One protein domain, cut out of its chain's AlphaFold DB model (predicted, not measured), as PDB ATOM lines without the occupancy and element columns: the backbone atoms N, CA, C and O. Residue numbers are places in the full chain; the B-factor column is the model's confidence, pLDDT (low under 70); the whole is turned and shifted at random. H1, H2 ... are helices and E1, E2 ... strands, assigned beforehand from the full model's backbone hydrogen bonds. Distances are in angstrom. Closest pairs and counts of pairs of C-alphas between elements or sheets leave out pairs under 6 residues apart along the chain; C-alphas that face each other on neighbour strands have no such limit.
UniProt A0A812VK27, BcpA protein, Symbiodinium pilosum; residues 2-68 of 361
ATOM      1  N   PRO A   2      66.323 -37.768 110.975       89.44
ATOM      2  CA  PRO A   2      67.148 -38.810 111.600       89.44
ATOM      3  C   PRO A   2      68.573 -38.898 111.036       89.44
ATOM      4  O   PRO A   2      68.781 -38.768 109.827       89.44
ATOM      5  N   VAL A   3      69.564 -39.192 111.885       89.81
ATOM      6  CA  VAL A   3      70.974 -39.301 111.469       89.81
ATOM      7  C   VAL A   3      71.211 -40.423 110.456       89.81
ATOM      8  O   VAL A   3      72.006 -40.245 109.535       89.81
ATOM      9  N   CYS A   4      70.492 -41.544 110.563       88.25
ATOM     10  CA  CYS A   4      70.613 -42.672 109.635       88.25
ATOM     11  C   CYS A   4      70.183 -42.340 108.197       88.25
ATOM     12  O   CYS A   4      70.627 -42.998 107.262       88.25
ATOM     13  N   GLN A   5      69.346 -41.315 108.015       86.56
ATOM     14  CA  GLN A   5      68.923 -40.827 106.698       86.56
ATOM     15  C   GLN A   5      69.864 -39.746 106.149       86.56
ATOM     16  O   GLN A   5      69.878 -39.482 104.947       86.56
ATOM     17  N   MET A   6      70.639 -39.115 107.033       85.44
ATOM     18  CA  MET A   6      71.511 -37.986 106.721       85.44
ATOM     19  C   MET A   6      72.966 -38.404 106.508       85.44
ATOM     20  O   MET A   6      73.643 -37.786 105.700       85.44
ATOM     21  N   SER A   7      73.465 -39.432 107.199       85.25
ATOM     22  CA  SER A   7      74.873 -39.845 107.160       85.25
ATOM     23  C   SER A   7      75.033 -41.314 106.767       85.25
ATOM     24  O   SER A   7      74.443 -42.198 107.383       85.25
ATOM     25  N   ASN A   8      75.980 -41.589 105.868       83.19
ATOM     26  CA  ASN A   8      76.342 -42.951 105.449       83.19
ATOM     27  C   ASN A   8      77.344 -43.668 106.384       83.19
ATOM     28  O   ASN A   8      77.853 -44.741 106.059       83.19
ATOM     29  N   LYS A   9      77.699 -43.087 107.538       85.81
ATOM     30  CA  LYS A   9      78.649 -43.711 108.476       85.81
ATOM     31  C   LYS A   9      78.041 -44.953 109.129       85.81
ATOM     32  O   LYS A   9      76.986 -44.866 109.750       85.81
ATOM     33  N   LYS A  10      78.778 -46.072 109.104       86.81
ATOM     34  CA  LYS A  10      78.354 -47.368 109.677       86.81
ATOM     35  C   LYS A  10      77.804 -47.255 111.106       86.81
ATOM     36  O   LYS A  10      76.758 -47.817 111.390       86.81
ATOM     37  N   ARG A  11      78.453 -46.470 111.977       89.31
ATOM     38  CA  ARG A  11      78.034 -46.278 113.382       89.31
ATOM     39  C   ARG A  11      76.667 -45.606 113.571       89.31
ATOM     40  O   ARG A  11      76.140 -45.621 114.671       89.31
ATOM     41  N   PHE A  12      76.137 -44.956 112.535       90.38
ATOM     42  CA  PHE A  12      74.830 -44.300 112.568       90.38
ATOM     43  C   PHE A  12      73.755 -45.110 111.833       90.38
ATOM     44  O   PHE A  12      72.609 -44.668 111.742       90.38
ATOM     45  N   LYS A  13      74.092 -46.304 111.326       88.69
ATOM     46  CA  LYS A  13      73.122 -47.208 110.706       88.69
ATOM     47  C   LYS A  13      72.044 -47.568 111.736       88.69
ATOM     48  O   LYS A  13      72.365 -47.978 112.844       88.69
ATOM     49  N   GLY A  14      70.775 -47.362 111.382       89.69
ATOM     50  CA  GLY A  14      69.628 -47.619 112.265       89.69
ATOM     51  C   GLY A  14      69.385 -46.580 113.370       89.69
ATOM     52  O   GLY A  14      68.332 -46.618 113.998       89.69
ATOM     53  N   CYS A  15      70.286 -45.615 113.585       91.62
ATOM     54  CA  CYS A  15      70.100 -44.590 114.611       91.62
ATOM     55  C   CYS A  15      69.052 -43.554 114.171       91.62
ATOM     56  O   CYS A  15      69.271 -42.792 113.224       91.62
ATOM     57  N   LYS A  16      67.903 -43.538 114.859       93.25
ATOM     58  CA  LYS A  16      66.767 -42.653 114.551       93.25
ATOM     59  C   LYS A  16      66.866 -41.261 115.191       93.25
ATOM     60  O   LYS A  16      66.068 -40.394 114.851       93.25
ATOM     61  N   SER A  17      67.844 -41.028 116.070       93.12
ATOM     62  CA  SER A  17      68.062 -39.726 116.712       93.12
ATOM     63  C   SER A  17      68.264 -38.615 115.680       93.12
ATOM     64  O   SER A  17      68.847 -38.839 114.614       93.12
ATOM     65  N   ALA A  18      67.808 -37.403 116.001       94.25
ATOM     66  CA  ALA A  18      67.977 -36.251 115.126       94.25
ATOM     67  C   ALA A  18      69.460 -35.986 114.821       94.25
ATOM     68  O   ALA A  18      70.314 -36.053 115.707       94.25
ATOM     69  N   PHE A  19      69.764 -35.653 113.563       93.31
ATOM     70  CA  PHE A  19      71.134 -35.460 113.084       93.31
ATOM     71  C   PHE A  19      71.943 -34.482 113.947       93.31
ATOM     72  O   PHE A  19      73.032 -34.828 114.409       93.31
ATOM     73  N   ILE A  20      71.388 -33.303 114.232       94.75
ATOM     74  CA  ILE A  20      72.074 -32.275 115.020       94.75
ATOM     75  C   ILE A  20      72.294 -32.696 116.487       94.75
ATOM     76  O   ILE A  20      73.334 -32.374 117.068       94.75
ATOM     77  N   LEU A  21      71.375 -33.484 117.068       96.50
ATOM     78  CA  LEU A  21      71.470 -33.981 118.448       96.50
ATOM     79  C   LEU A  21      72.605 -34.985 118.650       96.50
ATOM     80  O   LEU A  21      73.072 -35.132 119.771       96.50
ATOM     81  N   VAL A  22      73.090 -35.639 117.592       95.12
ATOM     82  CA  VAL A  22      74.242 -36.560 117.669       95.12
ATOM     83  C   VAL A  22      75.539 -35.968 117.100       95.12
ATOM     84  O   VAL A  22      76.595 -36.596 117.195       95.12
ATOM     85  N   HIS A  23      75.472 -34.754 116.543       95.56
ATOM     86  CA  HIS A  23      76.613 -33.991 116.027       95.56
ATOM     87  C   HIS A  23      76.871 -32.765 116.911       95.56
ATOM     88  O   HIS A  23      77.431 -32.895 118.006       95.56
ATOM     89  N   THR A  24      76.454 -31.587 116.450       97.31
ATOM     90  CA  THR A  24      76.860 -30.305 117.029       97.31
ATOM     91  C   THR A  24      76.287 -30.080 118.413       97.31
ATOM     92  O   THR A  24      77.036 -29.714 119.315       97.31
ATOM     93  N   LEU A  25      75.005 -30.374 118.643       98.00
ATOM     94  CA  LEU A  25      74.411 -30.186 119.969       98.00
ATOM     95  C   LEU A  25      74.984 -31.182 120.989       98.00
ATOM     96  O   LEU A  25      75.343 -30.774 122.090       98.00
ATOM     97  N   ALA A  26      75.232 -32.443 120.606       97.31
ATOM     98  CA  ALA A  26      75.976 -33.382 121.459       97.31
ATOM     99  C   ALA A  26      77.412 -32.914 121.742       97.31
ATOM    100  O   ALA A  26      77.956 -33.144 122.825       97.31
ATOM    101  N   MET A  27      78.089 -32.307 120.763       97.88
ATOM    102  CA  MET A  27      79.412 -31.711 120.959       97.88
ATOM    103  C   MET A  27      79.346 -30.561 121.971       97.88
ATOM    104  O   MET A  27      80.125 -30.571 122.924       97.88
ATOM    105  N   LEU A  28      78.381 -29.649 121.837       98.44
ATOM    106  CA  LEU A  28      78.179 -28.530 122.758       98.44
ATOM    107  C   LEU A  28      77.808 -28.987 124.177       98.44
ATOM    108  O   LEU A  28      78.374 -28.459 125.134       98.44
ATOM    109  N   SER A  29      76.956 -30.010 124.328       98.06
ATOM    110  CA  SER A  29      76.630 -30.610 125.632       98.06
ATOM    111  C   SER A  29      77.865 -31.194 126.314       98.06
ATOM    112  O   SER A  29      78.156 -30.858 127.462       98.06
ATOM    113  N   ARG A  30      78.667 -31.996 125.595       97.50
ATOM    114  CA  ARG A  30      79.941 -32.537 126.116       97.50
ATOM    115  C   ARG A  30      80.932 -31.431 126.475       97.50
ATOM    116  O   ARG A  30      81.713 -31.578 127.410       97.50
ATOM    117  N   GLN A  31      80.910 -30.323 125.740       98.25
ATOM    118  CA  GLN A  31      81.727 -29.143 126.017       98.25
ATOM    119  C   GLN A  31      81.126 -28.209 127.076       98.25
ATOM    120  O   GLN A  31      81.746 -27.197 127.385       98.25
ATOM    121  N   ARG A  32      79.978 -28.569 127.667       97.62
ATOM    122  CA  ARG A  32      79.294 -27.824 128.735       97.62
ATOM    123  C   ARG A  32      78.985 -26.371 128.356       97.62
ATOM    124  O   ARG A  32      78.988 -25.493 129.211       97.62
ATOM    125  N   ILE A  33      78.706 -26.111 127.076       97.94
ATOM    126  CA  ILE A  33      78.332 -24.769 126.623       97.94
ATOM    127  C   ILE A  33      76.931 -24.419 127.155       97.94
ATOM    128  O   ILE A  33      76.003 -25.217 126.974       97.94
ATOM    129  N   PRO A  34      76.738 -23.245 127.791       97.19
ATOM    130  CA  PRO A  34      75.428 -22.834 128.281       97.19
ATOM    131  C   PRO A  34      74.412 -22.681 127.143       97.19
ATOM    132  O   PRO A  34      74.641 -21.932 126.194       97.19
ATOM    133  N   LYS A  35      73.259 -23.352 127.260       97.50
ATOM    134  CA  LYS A  35      72.223 -23.403 126.211       97.50
ATOM    135  C   LYS A  35      71.681 -22.019 125.846       97.50
ATOM    136  O   LYS A  35      71.474 -21.738 124.672       97.50
ATOM    137  N   HIS A  36      71.540 -21.127 126.830       97.19
ATOM    138  CA  HIS A  36      71.071 -19.751 126.622       97.19
ATOM    139  C   HIS A  36      72.028 -18.892 125.771       97.19
ATOM    140  O   HIS A  36      71.629 -17.841 125.281       97.19
ATOM    141  N   ARG A  37      73.289 -19.319 125.584       97.19
ATOM    142  CA  ARG A  37      74.258 -18.661 124.687       97.19
ATOM    143  C   ARG A  37      74.231 -19.213 123.260       97.19
ATOM    144  O   ARG A  37      74.993 -18.745 122.418       97.19
ATOM    145  N   VAL A  38      73.391 -20.210 122.984       98.31
ATOM    146  CA  VAL A  38      73.283 -20.853 121.674       98.31
ATOM    147  C   VAL A  38      72.028 -20.356 120.969       98.31
ATOM    148  O   VAL A  38      70.944 -20.303 121.542       98.31
ATOM    149  N   THR A  39      72.180 -19.980 119.704       98.44
ATOM    150  CA  THR A  39      71.078 -19.624 118.806       98.44
ATOM    151  C   THR A  39      71.233 -20.432 117.528       98.44
ATOM    152  O   THR A  39      72.299 -20.405 116.913       98.44
ATOM    153  N   LEU A  40      70.192 -21.169 117.146       98.19
ATOM    154  CA  LEU A  40      70.136 -21.889 115.878       98.19
ATOM    155  C   LEU A  40      69.516 -20.979 114.819       98.19
ATOM    156  O   LEU A  40      68.442 -20.431 115.041       98.19
ATOM    157  N   PHE A  41      70.174 -20.835 113.674       97.75
ATOM    158  CA  PHE A  41      69.640 -20.089 112.535       97.75
ATOM    159  C   PHE A  41      69.186 -21.067 111.453       97.75
ATOM    160  O   PHE A  41      69.967 -21.922 111.038       97.75
ATOM    161  N   VAL A  42      67.939 -20.940 111.004       96.00
ATOM    162  CA  VAL A  42      67.316 -21.819 109.997       96.00
ATOM    163  C   VAL A  42      66.744 -20.996 108.845       96.00
ATOM    164  O   VAL A  42      66.341 -19.855 109.043       96.00
ATOM    165  N   ALA A  43      66.699 -21.539 107.629       93.62
ATOM    166  CA  ALA A  43      66.450 -20.737 106.431       93.62
ATOM    167  C   ALA A  43      64.982 -20.323 106.231       93.62
ATOM    168  O   ALA A  43      64.714 -19.444 105.413       93.62
ATOM    169  N   ASN A  44      64.032 -21.007 106.873       94.38
ATOM    170  CA  ASN A  44      62.593 -20.768 106.730       94.38
ATOM    171  C   ASN A  44      61.790 -21.450 107.854       94.38
ATOM    172  O   ASN A  44      62.320 -22.249 108.629       94.38
ATOM    173  N   GLU A  45      60.490 -21.155 107.908       96.12
ATOM    174  CA  GLU A  45      59.583 -21.660 108.946       96.12
ATOM    175  C   GLU A  45      59.404 -23.189 108.907       96.12
ATOM    176  O   GLU A  45      59.276 -23.824 109.951       96.12
ATOM    177  N   SER A  46      59.478 -23.813 107.725       94.44
ATOM    178  CA  SER A  46      59.419 -25.278 107.603       94.44
ATOM    179  C   SER A  46      60.623 -25.945 108.278       94.44
ATOM    180  O   SER A  46      60.467 -26.892 109.053       94.44
ATOM    181  N   GLU A  47      61.830 -25.405 108.076       93.31
ATOM    182  CA  GLU A  47      63.018 -25.865 108.798       93.31
ATOM    183  C   GLU A  47      62.903 -25.605 110.302       93.31
ATOM    184  O   GLU A  47      63.226 -26.494 111.088       93.31
ATOM    185  N   ARG A  48      62.390 -24.442 110.722       96.00
ATOM    186  CA  ARG A  48      62.155 -24.143 112.144       96.00
ATOM    187  C   ARG A  48      61.244 -25.176 112.797       96.00
ATOM    188  O   ARG A  48      61.599 -25.696 113.854       96.00
ATOM    189  N   LYS A  49      60.116 -25.504 112.162       96.19
ATOM    190  CA  LYS A  49      59.194 -26.544 112.631       96.19
ATOM    191  C   LYS A  49      59.895 -27.899 112.727       96.19
ATOM    192  O   LYS A  49      59.864 -28.519 113.785       96.19
ATOM    193  N   SER A  50      60.621 -28.302 111.680       94.31
ATOM    194  CA  SER A  50      61.363 -29.570 111.679       94.31
ATOM    195  C   SER A  50      62.418 -29.646 112.789       94.31
ATOM    196  O   SER A  50      62.594 -30.695 113.408       94.31
ATOM    197  N   TYR A  51      63.117 -28.543 113.066       95.19
ATOM    198  CA  TYR A  51      64.065 -28.462 114.173       95.19
ATOM    199  C   TYR A  51      63.362 -28.521 115.531       95.19
ATOM    200  O   TYR A  51      63.828 -29.244 116.403       95.19
ATOM    201  N   ARG A  52      62.235 -27.825 115.722       96.75
ATOM    202  CA  ARG A  52      61.462 -27.889 116.975       96.75
ATOM    203  C   ARG A  52      60.989 -29.307 117.278       96.75
ATOM    204  O   ARG A  52      61.247 -29.800 118.369       96.75
ATOM    205  N   GLU A  53      60.403 -29.984 116.296       96.00
ATOM    206  CA  GLU A  53      59.997 -31.390 116.415       96.00
ATOM    207  C   GLU A  53      61.188 -32.299 116.742       96.00
ATOM    208  O   GLU A  53      61.102 -33.167 117.605       96.00
ATOM    209  N   ALA A  54      62.332 -32.082 116.088       94.94
ATOM    210  CA  ALA A  54      63.534 -32.880 116.301       94.94
ATOM    211  C   ALA A  54      64.192 -32.678 117.679       94.94
ATOM    212  O   ALA A  54      64.982 -33.529 118.092       94.94
ATOM    213  N   LEU A  55      63.925 -31.550 118.345       96.81
ATOM    214  CA  LEU A  55      64.493 -31.194 119.647       96.81
ATOM    215  C   LEU A  55      63.542 -31.468 120.819       96.81
ATOM    216  O   LEU A  55      64.002 -31.405 121.960       96.81
ATOM    217  N   ALA A  56      62.269 -31.773 120.558       96.81
ATOM    218  CA  ALA A  56      61.278 -32.088 121.583       96.81
ATOM    219  C   ALA A  56      61.756 -33.237 122.491       96.81
ATOM    220  O   ALA A  56      62.261 -34.255 122.006       96.81
ATOM    221  N   GLY A  57      61.648 -33.056 123.810       95.75
ATOM    222  CA  GLY A  57      62.091 -34.028 124.813       95.75
ATOM    223  C   GLY A  57      63.612 -34.131 124.993       95.75
ATOM    224  O   GLY A  57      64.085 -34.992 125.732       95.75
ATOM    225  N   SER A  58      64.403 -33.283 124.327       96.62
ATOM    226  CA  SER A  58      65.858 -33.214 124.513       96.62
ATOM    227  C   SER A  58      66.258 -32.065 125.442       96.62
ATOM    228  O   SER A  58      65.533 -31.086 125.594       96.62
ATOM    229  N   GLU A  59      67.484 -32.091 125.978       97.06
ATOM    230  CA  GLU A  59      68.039 -30.967 126.762       97.06
ATOM    231  C   GLU A  59      68.160 -29.640 125.971       97.06
ATOM    232  O   GLU A  59      68.518 -28.605 126.535       97.06
ATOM    233  N   TRP A  60      67.910 -29.674 124.658       98.00
ATOM    234  CA  TRP A  60      67.968 -28.540 123.738       98.00
ATOM    235  C   TRP A  60      66.585 -28.072 123.266       98.00
ATOM    236  O   TRP A  60      66.519 -27.179 122.425       98.00
ATOM    237  N   GLU A  61      65.490 -28.624 123.793       97.50
ATOM    238  CA  GLU A  61      64.109 -28.299 123.391       97.50
ATOM    239  C   GLU A  61      63.824 -26.786 123.385       97.50
ATOM    240  O   GLU A  61      63.296 -26.232 122.415       97.50
ATOM    241  N   ASN A  62      64.295 -26.097 124.428       97.00
ATOM    242  CA  ASN A  62      64.094 -24.662 124.638       97.00
ATOM    243  C   ASN A  62      65.190 -23.775 124.024       97.00
ATOM    244  O   ASN A  62      65.265 -22.585 124.326       97.00
ATOM    245  N   VAL A  63      66.064 -24.316 123.166       98.00
ATOM    246  CA  VAL A  63      67.089 -23.501 122.499       98.00
ATOM    247  C   VAL A  63      66.436 -22.412 121.641       98.00
ATOM    248  O   VAL A  63      65.364 -22.601 121.048       98.00
ATOM    249  N   ARG A  64      67.081 -21.245 121.564       98.00
ATOM    250  CA  ARG A  64      66.637 -20.158 120.690       98.00
ATOM    251  C   ARG A  64      66.809 -20.582 119.230       98.00
ATOM    252  O   ARG A  64      67.891 -21.020 118.844       98.00
ATOM    253  N   ILE A  65      65.755 -20.427 118.432       98.12
ATOM    254  CA  ILE A  65      65.777 -20.678 116.986       98.12
ATOM    255  C   ILE A  65      65.285 -19.418 116.287       98.12
ATOM    256  O   ILE A  65      64.189 -18.952 116.587       98.12
ATOM    257  N   GLU A  66      66.096 -18.896 115.377       98.19
ATOM    258  CA  GLU A  66      65.847 -17.680 114.608       98.19
ATOM    259  C   GLU A  66      65.772 -17.999 113.117       98.19
ATOM    260  O   GLU A  66      66.513 -18.844 112.605       98.19
ATOM    261  N   LEU A  67      64.888 -17.299 112.408       97.94
ATOM    262  CA  LEU A  67      64.832 -17.376 110.955       97.94
ATOM    263  C   LEU A  67      65.960 -16.533 110.357       97.94
ATOM    264  O   LEU A  67      66.129 -15.365 110.700       97.94
ATOM    265  N   SER A  68      66.724 -17.129 109.450       96.00
ATOM    266  CA  SER A  68      67.652 -16.432 108.569       96.00
ATOM    267  C   SER A  68      67.108 -16.438 107.136       96.00
ATOM    268  O   SER A  68      65.915 -16.257 106.908       96.00
TER     269      SER A  68
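What this domain is: This is residues 2 to 68 of the 361 residues of the protein "BcpA protein" of Symbiodinium pilosum (UniProt A0A812VK27). The domain is a small two-stranded parallel sheet, E1 and E2, with the helix H4 packed over it, joined to a string of three short helices, H1, H2 and H3. The sheet lies at one end, H1 and the long looping stretch of residues 7 to 18 at the other, and H2 between them near the middle. The printed part has 67 residues, with four named helices and two named strands in the order H1, H2, H3, E1, H4, E2; the class is mixed, helices and strands. The whole is compact, with a radius of gyration of the C-alphas of 12.3 A, and the C-alphas span 32 by 29 by 20 A along their three main axes.

How they stand to each other: H1, residues 3 to 6, and H2, residues 19 to 22, touch; their closest C-alphas, those of Val 3 and Phe 19, are 4.2 A apart. H3, residues 24 to 30, is close to H2 but not clearly touching it; the closest C-alphas are those of Ile 20 and Ala 26, at 7.6 A. E1, residues 39 to 42, and E2, residues 64 to 67, are parallel neighbours, with 31 degrees between their directions. Across this pair N 40 and O 64 are 2.9 A apart and N 66 and O 40 are 2.8 A apart, within hydrogen-bond range. H4, residues 45 to 55, stands between the two strands along the chain, and E1, H4 and E2 form a strand-helix-strand unit, two parallel neighbour strands joined through a helix, with a right-handed crossover. The closest C-alphas of H4 and E2 are those of Arg 48 and Ile 65, at 7.0 A; those of E1 and H4 are Val 42 and Arg 48, at 6.1 A. H2 and H4 are close but not clearly touching, with the C-alphas of Leu 21 and Leu 55 closest at 7.6 A. H1 is apart from H3, H4 and both strands, and H3 is apart from H4. In H3 and H4 every O i to N i+4 pair is within hydrogen-bond range; H1 and H2 are too short for such a pair, and each has 1 O i to N i+3 pair, which is within range.

Where its parts are: H1 begins at C-alpha 3, at (70.974, -39.301, 111.469). H3 is 9.9 A long from first to last C-alpha, and E1 9.8 A. H4, the longest helix, measures 15.1 A from C-alpha 45, at (59.583, -21.660, 108.946), to C-alpha 55. E2 measures 10.3 A and ends at C-alpha 67, at (64.832, -17.376, 110.955).

The domain as a whole: The C-alphas farthest apart, those of Lys 10 and His 36, are 33.2 A apart. The printed part has no cut. The link from H1 to H2, 12 residues, is long. The mean pLDDT of the printed part is 94.7, and no printed residue is under 70.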